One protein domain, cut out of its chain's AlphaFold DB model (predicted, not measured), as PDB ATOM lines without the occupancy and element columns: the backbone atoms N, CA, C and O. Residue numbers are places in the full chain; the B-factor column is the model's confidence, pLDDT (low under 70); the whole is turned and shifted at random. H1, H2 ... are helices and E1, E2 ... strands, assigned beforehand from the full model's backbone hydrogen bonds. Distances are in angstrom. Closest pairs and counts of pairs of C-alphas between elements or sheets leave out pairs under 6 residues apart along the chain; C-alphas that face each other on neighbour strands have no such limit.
ATOM      1  N   LYS A  64      10.185  -9.391  -6.532       49.31
ATOM      2  CA  LYS A  64       9.985  -7.972  -6.219       49.31
ATOM      3  C   LYS A  64      10.576  -7.017  -7.273       49.31
ATOM      4  O   LYS A  64      10.091  -5.895  -7.403       49.31
ATOM      5  N   SER A  65      11.599  -7.453  -8.012       53.28
ATOM      6  CA  SER A  65      12.223  -6.721  -9.125       53.28
ATOM      7  C   SER A  65      11.300  -6.687 -10.347       53.28
ATOM      8  O   SER A  65      11.073  -5.631 -10.932       53.28
ATOM      9  N   THR A  66      10.654  -7.814 -10.661       62.81
ATOM     10  CA  THR A  66       9.809  -7.957 -11.856       62.81
ATOM     11  C   THR A  66       8.534  -7.114 -11.790       62.81
ATOM     12  O   THR A  66       8.163  -6.493 -12.781       62.81
ATOM     13  N   ALA A  67       7.860  -7.051 -10.635       65.88
ATOM     14  CA  ALA A  67       6.616  -6.285 -10.499       65.88
ATOM     15  C   ALA A  67       6.844  -4.767 -10.608       65.88
ATOM     16  O   ALA A  67       6.088  -4.068 -11.281       65.88
ATOM     17  N   LYS A  68       7.922  -4.258  -9.991       72.00
ATOM     18  CA  LYS A  68       8.306  -2.844 -10.104       72.00
ATOM     19  C   LYS A  68       8.704  -2.473 -11.529       72.00
ATOM     20  O   LYS A  68       8.340  -1.390 -11.982       72.00
ATOM     21  N   GLU A  69       9.411  -3.356 -12.228       74.94
ATOM     22  CA  GLU A  69       9.804  -3.103 -13.613       74.94
ATOM     23  C   GLU A  69       8.592  -3.136 -14.553       74.94
ATOM     24  O   GLU A  69       8.398  -2.190 -15.311       74.94
ATOM     25  N   LYS A  70       7.690  -4.124 -14.416       71.69
ATOM     26  CA  LYS A  70       6.415  -4.168 -15.160       71.69
ATOM     27  C   LYS A  70       5.579  -2.904 -14.942       71.69
ATOM     28  O   LYS A  70       5.029  -2.354 -15.894       71.69
ATOM     29  N   LEU A  71       5.500  -2.418 -13.702       76.88
ATOM     30  CA  LEU A  71       4.808  -1.171 -13.378       76.88
ATOM     31  C   LEU A  71       5.460   0.031 -14.077       76.88
ATOM     32  O   LEU A  71       4.772   0.852 -14.682       76.88
ATOM     33  N   ARG A  72       6.792   0.120 -14.029       80.44
ATOM     34  CA  ARG A  72       7.553   1.198 -14.665       80.44
ATOM     35  C   ARG A  72       7.399   1.193 -16.186       80.44
ATOM     36  O   ARG A  72       7.204   2.253 -16.777       80.44
ATOM     37  N   GLU A  73       7.469   0.026 -16.818       82.31
ATOM     38  CA  GLU A  73       7.248  -0.138 -18.258       82.31
ATOM     39  C   GLU A  73       5.818   0.242 -18.655       82.31
ATOM     40  O   GLU A  73       5.614   0.970 -19.626       82.31
ATOM     41  N   SER A  74       4.837  -0.189 -17.860       81.69
ATOM     42  CA  SER A  74       3.420   0.141 -18.025       81.69
ATOM     43  C   SER A  74       3.185   1.658 -17.998       81.69
ATOM     44  O   SER A  74       2.579   2.196 -18.926       81.69
ATOM     45  N   ILE A  75       3.741   2.366 -17.008       88.38
ATOM     46  CA  ILE A  75       3.654   3.835 -16.910       88.38
ATOM     47  C   ILE A  75       4.393   4.512 -18.070       88.38
ATOM     48  O   ILE A  75       3.872   5.442 -18.678       88.38
ATOM     49  N   LYS A  76       5.582   4.028 -18.448       89.81
ATOM     50  CA  LYS A  76       6.342   4.588 -19.580       89.81
ATOM     51  C   LYS A  76       5.573   4.487 -20.902       89.81
ATOM     52  O   LYS A  76       5.690   5.378 -21.739       89.81
ATOM     53  N   ARG A  77       4.825   3.401 -21.104       90.00
ATOM     54  CA  ARG A  77       4.044   3.158 -22.323       90.00
ATOM     55  C   ARG A  77       2.725   3.929 -22.335       90.00
ATOM     56  O   ARG A  77       2.384   4.518 -23.353       90.00
ATOM     57  N   CYS A  78       1.977   3.881 -21.238       93.00
ATOM     58  CA  CYS A  78       0.579   4.309 -21.199       93.00
ATOM     59  C   CYS A  78       0.347   5.643 -20.473       93.00
ATOM     60  O   CYS A  78      -0.742   6.211 -20.577       93.00
ATOM     61  N   GLY A  79       1.362   6.149 -19.772       90.75
ATOM     62  CA  GLY A  79       1.266   7.290 -18.870       90.75
ATOM     63  C   GLY A  79       0.855   6.894 -17.452       90.75
ATOM     64  O   GLY A  79       0.618   5.719 -17.141       90.75
ATOM     65  N   ASP A  80       0.783   7.909 -16.594       91.38
ATOM     66  CA  ASP A  80       0.340   7.769 -15.210       91.38
ATOM     67  C   ASP A  80      -1.122   7.306 -15.122       91.38
ATOM     68  O   ASP A  80      -1.908   7.434 -16.069       91.38
ATOM     69  N   PHE A  81      -1.489   6.744 -13.972       90.31
ATOM     70  CA  PHE A  81      -2.862   6.316 -13.736       90.31
ATOM     71  C   PHE A  81      -3.786   7.520 -13.496       90.31
ATOM     72  O   PHE A  81      -3.367   8.491 -12.862       90.31
ATOM     73  N   PRO A  82      -5.042   7.463 -13.972       88.12
ATOM     74  CA  PRO A  82      -6.053   8.468 -13.656       88.12
ATOM     75  C   PRO A  82      -6.342   8.535 -12.150       88.12
ATOM     76  O   PRO A  82      -6.259   7.517 -11.463       88.12
ATOM     77  N   GLU A  83      -6.738   9.710 -11.651       86.56
ATOM     78  CA  GLU A  83      -7.059   9.940 -10.229       86.56
ATOM     79  C   GLU A  83      -8.218   9.066  -9.725       86.56
ATOM     80  O   GLU A  83      -8.318   8.788  -8.531       86.56
ATOM     81  N   GLU A  84      -9.093   8.616 -10.628       85.06
ATOM     82  CA  GLU A  84     -10.202   7.722 -10.311       85.06
ATOM     83  C   GLU A  84      -9.728   6.333  -9.860       85.06
ATOM     84  O   GLU A  84     -10.452   5.644  -9.139       85.06
ATOM     85  N   VAL A  85      -8.531   5.904 -10.276       81.94
ATOM     86  CA  VAL A  85      -7.954   4.629  -9.841       81.94
ATOM     87  C   VAL A  85      -7.370   4.823  -8.443       81.94
ATOM     88  O   VAL A  85      -6.409   5.580  -8.282       81.94
ATOM     89  N   PRO A  86      -7.923   4.152  -7.417       74.12
ATOM     90  CA  PRO A  86      -7.506   4.389  -6.051       74.12
ATOM     91  C   PRO A  86      -6.037   3.987  -5.868       74.12
ATOM     92  O   PRO A  86      -5.620   2.927  -6.350       74.12
ATOM     93  N   PRO A  87      -5.242   4.794  -5.146       65.19
ATOM     94  CA  PRO A  87      -3.912   4.372  -4.750       65.19
ATOM     95  C   PRO A  87      -4.016   3.150  -3.820       65.19
ATOM     96  O   PRO A  87      -5.018   2.998  -3.113       65.19
ATOM     97  N   PRO A  88      -2.982   2.291  -3.767       61.16
ATOM     98  CA  PRO A  88      -2.910   1.221  -2.778       61.16
ATOM     99  C   PRO A  88      -3.126   1.796  -1.370       61.16
ATOM    100  O   PRO A  88      -2.374   2.674  -0.941       61.16
ATOM    101  N   SER A  89      -4.168   1.343  -0.666       57.31
ATOM    102  CA  SER A  89      -4.485   1.828   0.683       57.31
ATOM    103  C   SER A  89      -3.373   1.418   1.661       57.31
ATOM    104  O   SER A  89      -3.063   0.232   1.745       57.31
ATOM    105  N   PRO A  90      -2.750   2.352   2.406       48.06
ATOM    106  CA  PRO A  90      -1.627   2.047   3.297       48.06
ATOM    107  C   PRO A  90      -2.045   1.568   4.705       48.06
ATOM    108  O   PRO A  90      -1.227   1.589   5.624       48.06
ATOM    109  N   GLY A  91      -3.305   1.176   4.918       53.38
ATOM    110  CA  GLY A  91      -3.832   0.821   6.239       53.38
ATOM    111  C   GLY A  91      -4.041  -0.682   6.447       53.38
ATOM    112  O   GLY A  91      -4.745  -1.324   5.677       53.38
ATOM    113  N   GLY A  92      -3.511  -1.230   7.545       61.34
ATOM    114  CA  GLY A  92      -3.799  -2.601   7.992       61.34
ATOM    115  C   GLY A  92      -3.075  -3.706   7.213       61.34
ATOM    116  O   GLY A  92      -2.075  -3.470   6.539       61.34
ATOM    117  N   PHE A  93      -3.557  -4.946   7.345       68.31
ATOM    118  CA  PHE A  93      -2.994  -6.120   6.666       68.31
ATOM    119  C   PHE A  93      -3.580  -6.247   5.250       68.31
ATOM    120  O   PHE A  93      -4.232  -7.230   4.915       68.31
ATOM    121  N   SER A  94      -3.400  -5.229   4.410       75.12
ATOM    122  CA  SER A  94      -3.940  -5.216   3.047       75.12
ATOM    123  C   SER A  94      -3.038  -5.940   2.046       75.12
ATOM    124  O   SER A  94      -1.825  -5.727   2.024       75.12
ATOM    125  N   GLN A  95      -3.640  -6.727   1.161       78.00
ATOM    126  CA  GLN A  95      -3.024  -7.239  -0.053       78.00
ATOM    127  C   GLN A  95      -3.545  -6.438  -1.248       78.00
ATOM    128  O   GLN A  95      -4.752  -6.366  -1.488       78.00
ATOM    129  N   VAL A  96      -2.617  -5.815  -1.973       83.75
ATOM    130  CA  VAL A  96      -2.901  -5.021  -3.169       83.75
ATOM    131  C   VAL A  96      -2.026  -5.528  -4.302       83.75
ATOM    132  O   VAL A  96      -0.804  -5.557  -4.151       83.75
ATOM    133  N   ASP A  97      -2.642  -5.868  -5.430       86.56
ATOM    134  CA  ASP A  97      -1.933  -6.242  -6.654       86.56
ATOM    135  C   ASP A  97      -2.330  -5.293  -7.790       86.56
ATOM    136  O   ASP A  97      -3.502  -4.954  -7.969       86.56
ATOM    137  N   GLY A  98      -1.333  -4.834  -8.549       85.50
ATOM    138  CA  GLY A  98      -1.474  -3.723  -9.495       85.50
ATOM    139  C   GLY A  98      -1.386  -2.342  -8.824       85.50
ATOM    140  O   GLY A  98      -0.798  -2.230  -7.745       85.50
ATOM    141  N   PRO A  99      -1.916  -1.272  -9.449       89.75
ATOM    142  CA  PRO A  99      -2.596  -1.230 -10.753       89.75
ATOM    143  C   PRO A  99      -1.683  -1.508 -11.961       89.75
ATOM    144  O   PRO A  99      -0.499  -1.173 -11.949       89.75
ATOM    145  N   VAL A 100      -2.231  -2.115 -13.021       91.19
ATOM    146  CA  VAL A 100      -1.498  -2.456 -14.260       91.19
ATOM    147  C   VAL A 100      -2.330  -2.133 -15.503       91.19
ATOM    148  O   VAL A 100      -3.498  -2.518 -15.578       91.19
ATOM    149  N   TRP A 101      -1.721  -1.479 -16.496       93.81
ATOM    150  CA  TRP A 101      -2.353  -1.206 -17.790       93.81
ATOM    151  C   TRP A 101      -2.478  -2.464 -18.664       93.81
ATOM    152  O   TRP A 101      -1.535  -3.257 -18.756       93.81
ATOM    153  N   SER A 102      -3.593  -2.581 -19.390       94.75
ATOM    154  CA  SER A 102      -3.734  -3.467 -20.552       94.75
ATOM    155  C   SER A 102      -2.724  -3.101 -21.643       94.75
ATOM    156  O   SER A 102      -2.094  -2.035 -21.610       94.75
ATOM    157  N   GLN A 103      -2.518  -3.985 -22.625       91.81
ATOM    158  CA  GLN A 103      -1.460  -3.760 -23.614       91.81
ATOM    159  C   GLN A 103      -1.717  -2.552 -24.525       91.81
ATOM    160  O   GLN A 103      -0.769  -1.870 -24.919       91.81
ATOM    161  N   ASP A 104      -2.985  -2.268 -24.800       94.12
ATOM    162  CA  ASP A 104      -3.473  -1.140 -25.592       94.12
ATOM    163  C   ASP A 104      -3.688   0.155 -24.787       94.12
ATOM    164  O   ASP A 104      -4.116   1.164 -25.349       94.12
ATOM    165  N   CYS A 105      -3.377   0.157 -23.485       94.81
ATOM    166  CA  CYS A 105      -3.554   1.305 -22.594       94.81
ATOM    167  C   CYS A 105      -5.013   1.797 -22.469       94.81
ATOM    168  O   CYS A 105      -5.250   2.979 -22.182       94.81
ATOM    169  N   MET A 106      -5.993   0.917 -22.698       95.31
ATOM    170  CA  MET A 106      -7.420   1.242 -22.590       95.31
ATOM    171  C   MET A 106      -8.014   0.859 -21.238       95.31
ATOM    172  O   MET A 106      -8.991   1.480 -20.806       95.31
ATOM    173  N   HIS A 107      -7.394  -0.094 -20.541       96.38
ATOM    174  CA  HIS A 107      -7.887  -0.623 -19.281       96.38
ATOM    175  C   HIS A 107      -6.803  -0.668 -18.206       96.38
ATOM    176  O   HIS A 107      -5.621  -0.835 -18.498       96.38
ATOM    177  N   ILE A 108      -7.209  -0.539 -16.947       95.31
ATOM    178  CA  ILE A 108      -6.333  -0.706 -15.781       95.31
ATOM    179  C   ILE A 108      -6.980  -1.722 -14.858       95.31
ATOM    180  O   ILE A 108      -8.143  -1.550 -14.507       95.31
ATOM    181  N   ALA A 109      -6.238  -2.744 -14.442       94.94
ATOM    182  CA  ALA A 109      -6.716  -3.733 -13.484       94.94
ATOM    183  C   ALA A 109      -5.942  -3.646 -12.170       94.94
ATOM    184  O   ALA A 109      -4.741  -3.365 -12.167       94.94
ATOM    185  N   TRP A 110      -6.634  -3.908 -11.065       93.56
ATOM    186  CA  TRP A 110      -6.037  -4.090  -9.743       93.56
ATOM    187  C   TRP A 110      -6.906  -5.013  -8.891       93.56
ATOM    188  O   TRP A 110      -8.092  -5.208  -9.169       93.56
ATOM    189  N   SER A 111      -6.330  -5.560  -7.827       92.12
ATOM    190  CA  SER A 111      -7.087  -6.213  -6.765       92.12
ATOM    191  C   SER A 111      -6.757  -5.616  -5.410       92.12
ATOM    192  O   SER A 111      -5.621  -5.222  -5.153       92.12
ATOM    193  N   LEU A 112      -7.767  -5.553  -4.546       89.62
ATOM    194  CA  LEU A 112      -7.642  -5.086  -3.172       89.62
ATOM    195  C   LEU A 112      -8.339  -6.070  -2.235       89.62
ATOM    196  O   LEU A 112      -9.500  -6.437  -2.436       89.62
ATOM    197  N   TRP A 113      -7.628  -6.454  -1.187       85.62
ATOM    198  CA  TRP A 113      -8.139  -7.230  -0.074       85.62
ATOM    199  C   TRP A 113      -7.571  -6.674   1.229       85.62
ATOM    200  O   TRP A 113      -6.366  -6.498   1.346       85.62
ATOM    201  N   GLU A 114      -8.403  -6.414   2.231       80.31
ATOM    202  CA  GLU A 114      -7.964  -5.829   3.504       80.31
ATOM    203  C   GLU A 114      -7.983  -6.880   4.617       80.31
ATOM    204  O   GLU A 114      -8.960  -7.035   5.341       80.31
ATOM    205  N   GLY A 115      -6.930  -7.676   4.767       67.56
ATOM    206  CA  GLY A 115      -6.821  -8.637   5.866       67.56
ATOM    207  C   GLY A 115      -6.902  -7.974   7.251       67.56
ATOM    208  O   GLY A 115      -6.353  -6.897   7.487       67.56
ATOM    209  N   GLY A 116      -7.581  -8.635   8.190       60.50
ATOM    210  CA  GLY A 116      -7.682  -8.180   9.575       60.50
ATOM    211  C   GLY A 116      -8.918  -8.699  10.307       60.50
ATOM    212  O   GLY A 116      -9.905  -9.114   9.701       60.50
ATOM    213  N   ILE A 117      -8.841  -8.657  11.634       52.09
ATOM    214  CA  ILE A 117      -9.983  -8.758  12.545       52.09
ATOM    215  C   ILE A 117     -10.537  -7.343  12.711       52.09
ATOM    216  O   ILE A 117      -9.821  -6.453  13.164       52.09
ATOM    217  N   SER A 118     -11.793  -7.120  12.327       49.22
ATOM    218  CA  SER A 118     -12.496  -5.896  12.698       49.22
ATOM    219  C   SER A 118     -12.925  -6.027  14.156       49.22
ATOM    220  O   SER A 118     -13.721  -6.906  14.489       49.22
ATOM    221  N   TRP A 119     -12.391  -5.179  15.031       47.38
ATOM    222  CA  TRP A 119     -12.920  -5.041  16.382       47.38
ATOM    223  C   TRP A 119     -14.190  -4.203  16.299       47.38
ATOM    224  O   TRP A 119     -14.157  -3.058  15.851       47.38
ATOM    225  N   GLU A 120     -15.320  -4.784  16.682       41.62
ATOM    226  CA  GLU A 120     -16.587  -4.066  16.725       41.62
ATOM    227  C   GLU A 120     -16.771  -3.529  18.148       41.62
ATOM    228  O   GLU A 120     -17.149  -4.254  19.066       41.62
ATOM    229  N   GLY A 121     -16.387  -2.268  18.351       50.50
ATOM    230  CA  GLY A 121     -16.506  -1.567  19.628       50.50
ATOM    231  C   GLY A 121     -15.525  -0.403  19.748       50.50
ATOM    232  O   GLY A 121     -14.351  -0.533  19.408       50.50
ATOM    233  N   SER A 122     -15.999   0.744  20.236       48.31
ATOM    234  CA  SER A 122     -15.121   1.810  20.717       48.31
ATOM    235  C   SER A 122     -14.439   1.332  21.997       48.31
ATOM    236  O   SER A 122     -15.117   0.939  22.948       48.31
ATOM    237  N   PRO A 136     -16.851 -11.061  12.951       64.75
ATOM    238  CA  PRO A 136     -16.532 -11.563  11.628       64.75
ATOM    239  C   PRO A 136     -16.267 -10.382  10.691       64.75
ATOM    240  O   PRO A 136     -17.135  -9.532  10.514       64.75
ATOM    241  N   LYS A 137     -15.096 -10.358  10.042       70.88
ATOM    242  CA  LYS A 137     -14.735  -9.301   9.088       70.88
ATOM    243  C   LYS A 137     -15.859  -9.058   8.071       70.88
ATOM    244  O   LYS A 137     -16.281  -9.978   7.360       70.88
ATOM    245  N   LYS A 138     -16.312  -7.812   7.959       75.44
ATOM    246  CA  LYS A 138     -17.265  -7.403   6.926       75.44
ATOM    247  C   LYS A 138     -16.533  -7.233   5.594       75.44
ATOM    248  O   LYS A 138     -15.551  -6.503   5.530       75.44
ATOM    249  N   ILE A 139     -17.022  -7.894   4.546       79.69
ATOM    250  CA  ILE A 139     -16.535  -7.671   3.179       79.69
ATOM    251  C   ILE A 139     -16.983  -6.272   2.763       79.69
ATOM    252  O   ILE A 139     -18.176  -5.957   2.847       79.69
ATOM    253  N   THR A 140     -16.039  -5.416   2.377       77.94
ATOM    254  CA  THR A 140     -16.351  -4.022   2.044       77.94
ATOM    255  C   THR A 140     -16.555  -3.832   0.545       77.94
ATOM    256  O   THR A 140     -16.137  -4.630  -0.298       77.94
ATOM    257  N   ASN A 141     -17.189  -2.715   0.181       79.00
ATOM    258  CA  ASN A 141     -17.339  -2.324  -1.216       79.00
ATOM    259  C   ASN A 141     -16.008  -1.934  -1.879       79.00
ATOM    260  O   ASN A 141     -16.020  -1.636  -3.066       79.00
ATOM    261  N   ASN A 142     -14.884  -1.967  -1.172       81.56
ATOM    262  CA  ASN A 142     -13.582  -1.636  -1.742       81.56
ATOM    263  C   ASN A 142     -12.764  -2.891  -2.068       81.56
ATOM    264  O   ASN A 142     -11.711  -2.789  -2.678       81.56
ATOM    265  N   GLU A 143     -13.265  -4.084  -1.739       87.12
ATOM    266  CA  GLU A 143     -12.525  -5.332  -1.931       87.12
ATOM    267  C   GLU A 143     -12.956  -6.088  -3.186       87.12
ATOM    268  O   GLU A 143     -14.141  -6.131  -3.535       87.12
ATOM    269  N   GLY A 144     -11.999  -6.732  -3.842       92.38
ATOM    270  CA  GLY A 144     -12.224  -7.539  -5.034       92.38
ATOM    271  C   GLY A 144     -11.202  -7.285  -6.129       92.38
ATOM    272  O   GLY A 144     -10.154  -6.688  -5.894       92.38
ATOM    273  N   VAL A 145     -11.537  -7.751  -7.329       94.81
ATOM    274  CA  VAL A 145     -10.780  -7.468  -8.553       94.81
ATOM    275  C   VAL A 145     -11.554  -6.427  -9.344       94.81
ATOM    276  O   VAL A 145     -12.772  -6.550  -9.522       94.81
ATOM    277  N   PHE A 146     -10.855  -5.402  -9.804       95.44
ATOM    278  CA  PHE A 146     -11.432  -4.235 -10.448       95.44
ATOM    279  C   PHE A 146     -10.768  -3.971 -11.789       95.44
ATOM    280  O   PHE A 146      -9.582  -4.243 -11.973       95.44
ATOM    281  N   VAL A 147     -11.545  -3.396 -12.702       96.25
ATOM    282  CA  VAL A 147     -11.083  -2.909 -13.994       96.25
ATOM    283  C   VAL A 147     -11.640  -1.513 -14.230       96.25
ATOM    284  O   VAL A 147     -12.852  -1.307 -14.217       96.25
ATOM    285  N   PHE A 148     -10.756  -0.553 -14.474       96.25
ATOM    286  CA  PHE A 148     -11.099   0.766 -14.986       96.25
ATOM    287  C   PHE A 148     -10.990   0.775 -16.509       96.25
ATOM    288  O   PHE A 148     -10.003   0.289 -17.058       96.25
ATOM    289  N   THR A 149     -11.959   1.387 -17.185       95.88
ATOM    290  CA  THR A 149     -11.939   1.580 -18.642       95.88
ATOM    291  C   THR A 149     -11.798   3.056 -18.979       95.88
ATOM    292  O   THR A 149     -12.677   3.856 -18.666       95.88
ATOM    293  N   LYS A 150     -10.729   3.419 -19.693       93.12
ATOM    294  CA  LYS A 150     -10.364   4.810 -20.010       93.12
ATOM    295  C   LYS A 150     -11.426   5.556 -20.815       93.12
ATOM    296  O   LYS A 150     -11.668   6.732 -20.561       93.12
ATOM    297  N   VAL A 151     -12.070   4.877 -21.765       92.31
ATOM    298  CA  VAL A 151     -13.085   5.484 -22.647       92.31
ATOM    299  C   VAL A 151     -14.344   5.862 -21.876       92.31
ATOM    300  O   VAL A 151     -14.877   6.953 -22.055       92.31
ATOM    301  N   THR A 152     -14.825   4.961 -21.020       93.31
ATOM    302  CA  THR A 152     -16.066   5.157 -20.260       93.31
ATOM    303  C   THR A 152     -15.832   5.819 -18.908       93.31
ATOM    304  O   THR A 152     -16.793   6.242 -18.274       93.31
ATOM    305  N   LYS A 153     -14.571   5.888 -18.465       92.44
ATOM    306  CA  LYS A 153     -14.148   6.301 -17.122       92.44
ATOM    307  C   LYS A 153     -14.866   5.546 -16.001       92.44
ATOM    308  O   LYS A 153     -15.086   6.084 -14.921       92.44
ATOM    309  N   ASN A 154     -15.270   4.306 -16.270       93.62
ATOM    310  CA  ASN A 154     -16.015   3.489 -15.322       93.62
ATOM    311  C   ASN A 154     -15.102   2.452 -14.667       93.62
ATOM    312  O   ASN A 154     -14.263   1.857 -15.343       93.62
ATOM    313  N   ILE A 155     -15.329   2.207 -13.377       93.69
ATOM    314  CA  ILE A 155     -14.710   1.129 -12.613       93.69
ATOM    315  C   ILE A 155     -15.725   0.002 -12.481       93.69
ATOM    316  O   ILE A 155     -16.764   0.136 -11.836       93.69
ATOM    317  N   GLN A 156     -15.402  -1.137 -13.074       93.94
ATOM    318  CA  GLN A 156     -16.150  -2.365 -12.909       93.94
ATOM    319  C   GLN A 156     -15.453  -3.252 -11.885       93.94
ATOM    320  O   GLN A 156     -14.265  -3.537 -11.999       93.94
ATOM    321  N   ARG A 157     -16.212  -3.763 -10.916       93.56
ATOM    322  CA  ARG A 157     -15.760  -4.876 -10.085       93.56
ATOM    323  C   ARG A 157     -16.081  -6.188 -10.798       93.56
ATOM    324  O   ARG A 157     -17.252  -6.496 -11.013       93.56
ATOM    325  N   VAL A 158     -15.052  -6.933 -11.177       94.81
ATOM    326  CA  VAL A 158     -15.175  -8.188 -11.939       94.81
ATOM    327  C   VAL A 158     -15.177  -9.419 -11.037       94.81
ATOM    328  O   VAL A 158     -15.728 -10.448 -11.408       94.81
ATOM    329  N   TYR A 159     -14.657  -9.289  -9.814       94.75
ATOM    330  CA  TYR A 159     -14.795 -10.302  -8.775       94.75
ATOM    331  C   TYR A 159     -15.165  -9.667  -7.436       94.75
ATOM    332  O   TYR A 159     -14.546  -8.688  -7.011       94.75
ATOM    333  N   VAL A 160     -16.165 -10.242  -6.766       92.75
ATOM    334  CA  VAL A 160     -16.612  -9.848  -5.426       92.75
ATOM    335  C   VAL A 160     -16.208 -10.957  -4.454       92.75
ATOM    336  O   VAL A 160     -16.655 -12.088  -4.649       92.75
ATOM    337  N   PRO A 161     -15.409 -10.659  -3.413       91.00
ATOM    338  CA  PRO A 161     -15.097 -11.616  -2.358       91.00
ATOM    339  C   PRO A 161     -16.364 -12.206  -1.735       91.00
ATOM    340  O   PRO A 161     -17.345 -11.486  -1.530       91.00
ATOM    341  N   GLN A 162     -16.354 -13.497  -1.405       90.06
ATOM    342  CA  GLN A 162     -17.510 -14.169  -0.806       90.06
ATOM    343  C   GLN A 162     -17.137 -14.881   0.487       90.06
ATOM    344  O   GLN A 162     -16.064 -15.459   0.626       90.06
ATOM    345  N   ARG A 163     -18.056 -14.873   1.452       87.50
ATOM    346  CA  ARG A 163     -17.915 -15.680   2.662       87.50
ATOM    347  C   ARG A 163     -18.397 -17.100   2.373       87.50
ATOM    348  O   ARG A 163     -19.543 -17.287   1.969       87.50
ATOM    349  N   LYS A 164     -17.532 -18.082   2.600       86.19
ATOM    350  CA  LYS A 164     -17.834 -19.506   2.444       86.19
ATOM    351  C   LYS A 164     -18.562 -20.058   3.673       86.19
ATOM    352  O   LYS A 164     -18.616 -19.426   4.729       86.19
ATOM    353  N   ALA A 165     -19.106 -21.267   3.532       85.81
ATOM    354  CA  ALA A 165     -19.832 -21.958   4.600       85.81
ATOM    355  C   ALA A 165     -18.960 -22.266   5.832       85.81
ATOM    356  O   ALA A 165     -19.469 -22.293   6.948       85.81
ATOM    357  N   ASP A 166     -17.652 -22.451   5.640       83.19
ATOM    358  CA  ASP A 166     -16.666 -22.659   6.709       83.19
ATOM    359  C   ASP A 166     -16.230 -21.351   7.406       83.19
ATOM    360  O   ASP A 166     -15.392 -21.367   8.305       83.19
ATOM    361  N   GLY A 167     -16.796 -20.210   7.002       80.50
ATOM    362  CA  GLY A 167     -16.480 -18.890   7.541       80.50
ATOM    363  C   GLY A 167     -15.250 -18.221   6.923       80.50
ATOM    364  O   GLY A 167     -15.023 -17.042   7.213       80.50
ATOM    365  N   SER A 168     -14.499 -18.913   6.058       82.88
ATOM    366  CA  SER A 168     -13.409 -18.319   5.280       82.88
ATOM    367  C   SER A 168     -13.949 -17.326   4.244       82.88
ATOM    368  O   SER A 168     -15.130 -17.350   3.885       82.88
ATOM    369  N   ILE A 169     -13.096 -16.413   3.775       85.50
ATOM    370  CA  ILE A 169     -13.458 -15.460   2.721       85.50
ATOM    371  C   ILE A 169     -12.630 -15.772   1.480       85.50
ATOM    372  O   ILE A 169     -11.400 -15.809   1.543       85.50
ATOM    373  N   SER A 170     -13.304 -16.003   0.358       89.50
ATOM    374  CA  SER A 170     -12.675 -16.048  -0.953       89.50
ATOM    375  C   SER A 170     -12.309 -14.631  -1.373       89.50
ATOM    376  O   SER A 170     -13.139 -13.727  -1.307       89.50
ATOM    377  N   TYR A 171     -11.058 -14.414  -1.761       88.75
ATOM    378  CA  TYR A 171     -10.588 -13.138  -2.284       88.75
ATOM    379  C   TYR A 171      -9.824 -13.381  -3.582       88.75
ATOM    380  O   TYR A 171      -9.232 -14.441  -3.776       88.75
ATOM    381  N   GLY A 172      -9.914 -12.417  -4.496       90.75
ATOM    382  CA  GLY A 172      -9.273 -12.487  -5.801       90.75
ATOM    383  C   GLY A 172      -7.941 -11.747  -5.784       90.75
ATOM    384  O   GLY A 172      -7.886 -10.607  -5.329       90.75
ATOM    385  N   ILE A 173      -6.902 -12.389  -6.301       91.50
ATOM    386  CA  ILE A 173      -5.565 -11.839  -6.525       91.50
ATOM    387  C   ILE A 173      -5.410 -11.637  -8.030       91.50
ATOM    388  O   ILE A 173      -5.543 -12.594  -8.793       91.50
ATOM    389  N   LEU A 174      -5.150 -10.407  -8.470       93.38
ATOM    390  CA  LEU A 174      -4.860 -10.132  -9.874       93.38
ATOM    391  C   LEU A 174      -3.543 -10.809 -10.276       93.38
ATOM    392  O   LEU A 174      -2.508 -10.562  -9.660       93.38
ATOM    393  N   ASN A 175      -3.569 -11.602 -11.349       92.44
ATOM    394  CA  ASN A 175      -2.363 -12.221 -11.896       92.44
ATOM    395  C   ASN A 175      -1.771 -11.336 -13.002       92.44
ATOM    396  O   ASN A 175      -0.688 -10.771 -12.852       92.44
ATOM    397  N   GLU A 176      -2.486 -11.215 -14.124       92.31
ATOM    398  CA  GLU A 176      -2.046 -10.473 -15.307       92.31
ATOM    399  C   GLU A 176      -3.189 -10.205 -16.296       92.31
ATOM    400  O   GLU A 176      -4.288 -10.748 -16.176       92.31
ATOM    401  N   TRP A 177      -2.905  -9.373 -17.298       93.69
ATOM    402  CA  TRP A 177      -3.701  -9.270 -18.517       93.69
ATOM    403  C   TRP A 177      -3.337 -10.421 -19.458       93.69
ATOM    404  O   TRP A 177      -2.164 -10.580 -19.797       93.69
ATOM    405  N   LEU A 178      -4.329 -11.204 -19.885       93.25
ATOM    406  CA  LEU A 178      -4.156 -12.266 -20.882       93.25
ATOM    407  C   LEU A 178      -4.101 -11.683 -22.299       93.25
ATOM    408  O   LEU A 178      -3.303 -12.113 -23.128       93.25
ATOM    409  N   ASP A 179      -4.928 -10.671 -22.551       92.88
ATOM    410  CA  ASP A 179      -4.943  -9.863 -23.767       92.88
ATOM    411  C   ASP A 179      -5.450  -8.439 -23.440       92.88
ATOM    412  O   ASP A 179      -5.329  -7.985 -22.300       92.88
ATOM    413  N   ASN A 180      -5.957  -7.692 -24.427       94.12
ATOM    414  CA  ASN A 180      -6.471  -6.334 -24.209       94.12
ATOM    415  C   ASN A 180      -7.777  -6.301 -23.402       94.12
ATOM    416  O   ASN A 180      -8.006  -5.345 -22.666       94.12
ATOM    417  N   ASP A 181      -8.599  -7.342 -23.522       94.81
ATOM    418  CA  ASP A 181      -9.953  -7.407 -22.980       94.81
ATOM    419  C   ASP A 181     -10.121  -8.503 -21.919       94.81
ATOM    420  O   ASP A 181     -11.205  -8.645 -21.359       94.81
ATOM    421  N   ALA A 182      -9.093  -9.301 -21.633       96.06
ATOM    422  CA  ALA A 182      -9.168 -10.407 -20.693       96.06
ATOM    423  C   ALA A 182      -8.124 -10.298 -19.580       96.06
ATOM    424  O   ALA A 182      -6.930 -10.121 -19.833       96.06
ATOM    425  N   ILE A 183      -8.571 -10.476 -18.336       96.31
ATOM    426  CA  ILE A 183      -7.701 -10.559 -17.158       96.31
ATOM    427  C   ILE A 183      -7.728 -11.959 -16.558       96.31
ATOM    428  O   ILE A 183      -8.770 -12.611 -16.548       96.31
ATOM    429  N   ALA A 184      -6.605 -12.378 -15.989       96.44
ATOM    430  CA  ALA A 184      -6.523 -13.548 -15.131       96.44
ATOM    431  C   ALA A 184      -6.425 -13.130 -13.662       96.44
ATOM    432  O   ALA A 184      -5.646 -12.241 -13.305       96.44
ATOM    433  N   TYR A 185      -7.173 -13.807 -12.797       95.44
ATOM    434  CA  TYR A 185      -7.065 -13.655 -11.349       95.44
ATOM    435  C   TYR A 185      -7.199 -15.004 -10.648       95.44
ATOM    436  O   TYR A 185      -7.910 -15.896 -11.104       95.44
ATOM    437  N   THR A 186      -6.511 -15.147  -9.523       95.00
ATOM    438  CA  THR A 186      -6.571 -16.341  -8.679       95.00
ATOM    439  C   THR A 186      -7.526 -16.102  -7.524       95.00
ATOM    440  O   THR A 186      -7.419 -15.085  -6.846       95.00
ATOM    441  N   VAL A 187      -8.436 -17.036  -7.264       93.25
ATOM    442  CA  VAL A 187      -9.294 -17.016  -6.075       93.25
ATOM    443  C   VAL A 187      -8.815 -18.095  -5.117       93.25
ATOM    444  O   VAL A 187      -9.188 -19.251  -5.274       93.25
ATOM    445  N   ASN A 188      -8.002 -17.724  -4.125       86.81
ATOM    446  CA  ASN A 188      -7.448 -18.619  -3.096       86.81
ATOM    447  C   ASN A 188      -7.209 -20.062  -3.599       86.81
ATOM    448  O   ASN A 188      -6.472 -20.279  -4.555       86.81
ATOM    449  N   GLU A 189      -7.863 -21.042  -2.978       84.12
ATOM    450  CA  GLU A 189      -7.777 -22.467  -3.320       84.12
ATOM    451  C   GLU A 189      -8.769 -22.899  -4.420       84.12
ATOM    452  O   GLU A 189      -8.803 -24.066  -4.793       84.12
ATOM    453  N   GLU A 190      -9.598 -21.987  -4.937       89.62
ATOM    454  CA  GLU A 190     -10.572 -22.272  -6.007       89.62
ATOM    455  C   GLU A 190      -9.913 -22.322  -7.389       89.62
ATOM    456  O   GLU A 190     -10.421 -22.995  -8.283       89.62
ATOM    457  N   GLY A 191      -8.767 -21.656  -7.549       92.62
ATOM    458  CA  GLY A 191      -7.957 -21.692  -8.762       92.62
ATOM    459  C   GLY A 191      -7.902 -20.361  -9.504       92.62
ATOM    460  O   GLY A 191      -8.249 -19.304  -8.972       92.62
ATOM    461  N   THR A 192      -7.406 -20.426 -10.737       95.38
ATOM    462  CA  THR A 192      -7.243 -19.272 -11.623       95.38
ATOM    463  C   THR A 192      -8.408 -19.188 -12.591       95.38
ATOM    464  O   THR A 192      -8.745 -20.177 -13.234       95.38
ATOM    465  N   PHE A 193      -8.959 -17.990 -12.722       95.94
ATOM    466  CA  PHE A 193     -10.082 -17.672 -13.589       95.94
ATOM    467  C   PHE A 193      -9.683 -16.603 -14.598       95.94
ATOM    468  O   PHE A 193      -8.850 -15.740 -14.299       95.94
ATOM    469  N   ALA A 194     -10.315 -16.629 -15.767       96.12
ATOM    470  CA  ALA A 194     -10.164 -15.611 -16.796       96.12
ATOM    471  C   ALA A 194     -11.474 -14.837 -16.968       96.12
ATOM    472  O   ALA A 194     -12.510 -15.429 -17.253       96.12
ATOM    473  N   TYR A 195     -11.449 -13.512 -16.821       96.81
ATOM    474  CA  TYR A 195     -12.609 -12.660 -17.093       96.81
ATOM    475  C   TYR A 195     -12.422 -11.869 -18.375       96.81
ATOM    476  O   TYR A 195     -11.463 -11.110 -18.489       96.81
ATOM    477  N   ASN A 196     -13.373 -11.998 -19.298       96.62
ATOM    478  CA  ASN A 196     -13.395 -11.256 -20.553       96.62
ATOM    479  C   ASN A 196     -14.360 -10.059 -20.461       96.62
ATOM    480  O   ASN A 196     -15.562 -10.226 -20.249       96.62
ATOM    481  N   LEU A 197     -13.839  -8.847 -20.649       94.50
ATOM    482  CA  LEU A 197     -14.555  -7.569 -20.575       94.50
ATOM    483  C   LEU A 197     -15.609  -7.418 -21.678       94.50
ATOM    484  O   LEU A 197     -16.670  -6.836 -21.444       94.50
ATOM    485  N   THR A 198     -15.342  -7.977 -22.859       92.25
ATOM    486  CA  THR A 198     -16.233  -7.909 -24.023       92.25
ATOM    487  C   THR A 198     -17.449  -8.815 -23.846       92.25
ATOM    488  O   THR A 198     -18.587  -8.379 -24.034       92.25
ATOM    489  N   THR A 199     -17.245 -10.072 -23.443       94.25
ATOM    490  CA  THR A 199     -18.338 -11.041 -23.246       94.25
ATOM    491  C   THR A 199     -18.969 -10.962 -21.859       94.25
ATOM    492  O   THR A 199     -20.080 -11.462 -21.666       94.25
ATOM    493  N   LYS A 200     -18.282 -10.325 -20.903       93.50
ATOM    494  CA  LYS A 200     -18.632 -10.241 -19.479       93.50
ATOM    495  C   LYS A 200     -18.753 -11.602 -18.796       93.50
ATOM    496  O   LYS A 200     -19.555 -11.755 -17.872       93.50
ATOM    497  N   LYS A 201     -17.983 -12.589 -19.255       93.25
ATOM    498  CA  LYS A 201     -17.972 -13.952 -18.714       93.25
ATOM    499  C   LYS A 201     -16.657 -14.262 -18.016       93.25
ATOM    500  O   LYS A 201     -15.609 -13.763 -18.424       93.25
ATOM    501  N   THR A 202     -16.760 -15.106 -16.994       92.81
ATOM    502  CA  THR A 202     -15.629 -15.762 -16.340       92.81
ATOM    503  C   THR A 202     -15.555 -17.205 -16.826       92.81
ATOM    504  O   THR A 202     -16.586 -17.884 -16.840       92.81
ATOM    505  N   GLU A 203     -14.360 -17.648 -17.199       88.00
ATOM    506  CA  GLU A 203     -14.018 -19.036 -17.538       88.00
ATOM    507  C   GLU A 203     -13.015 -19.615 -16.537       88.00
ATOM    508  O   GLU A 203     -12.173 -18.837 -16.019       88.00
TER     509      GLU A 203
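What this domain is: This is residues 64 to 122 and 136 to 203 of the 203 residues of an uncharacterized protein of Candidatus Blackburnbacteria bacterium RIFCSPLOWO2_01_FULL_40_20 (UniProt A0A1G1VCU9). Two strongly twisted sheets lie face to face as a sandwich, E1 E2 E3 E4 against E5 E6 E7, their strands nearly aligned, and helix H1 sits beside edge strand E1. The 127 printed residues, under half of them in named elements, run H1 E1 E2 E3 E4 E5 E6 E7. Both sheets, in the orders just named, are antiparallel; the class is mixed, helices and strands. The whole is compact, radius of gyration of the C-alphas 15.1 A, spanning 46 by 32 by 31 A.

How they stand to each other: Start with the larger sheet: E1, residues 93 to 101, and E2, residues 107 to 115, form a hairpin, with N 95 and O 113 2.7 A apart. E3, residues 144 to 149, is E2's antiparallel neighbour, N 146 to O 110 being 2.8 A. E4, residues 154 to 159, closes a hairpin with E3, N 147 to O 156 being 2.8 A. E5, residues 172 to 177, E6, residues 182 to 187, and E7, residues 191 to 196, form a meander, each strand the antiparallel neighbour of the one before; look at N 173 and O 186, 2.8 A, and N 193 and O 185, 2.8 A. Between the sheets, the closest C-alphas of E2 and E5 are Ser 111 and Leu 174, 5.5 A. H1, residues 64 to 78, is on the larger sheet at the sheet's level, height 0.4 A, on a local plane fitted to just 6 C-alphas; its closest C-alphas to E1 are Ser 74 and Trp 101, 5.9 A. In H1, 10 of 11 O i to N i+4 pairs are within hydrogen-bond range.

Where its parts are: Find C-alpha 93 at (-2.994, -6.120, 6.666); E1 runs 25.0 A from there, and E2 runs 26.4 A. H1 covers 21.5 A from C-alpha 64 at (9.985, -7.972, -6.219). E7 ends at C-alpha 196, (-13.395, -11.256, -20.553).

The domain as a whole: The farthest C-alphas, Asp 104 and Ser 122, are 47.8 A apart. Residues 123 to 135 are not printed, a 16.2 A gap between C-alphas 122 and 136. The links H1 to E1 and E4 to E5 are long. pLDDT is under 70 at residues 64 to 67, 87 to 93, 115 to 122 and 136.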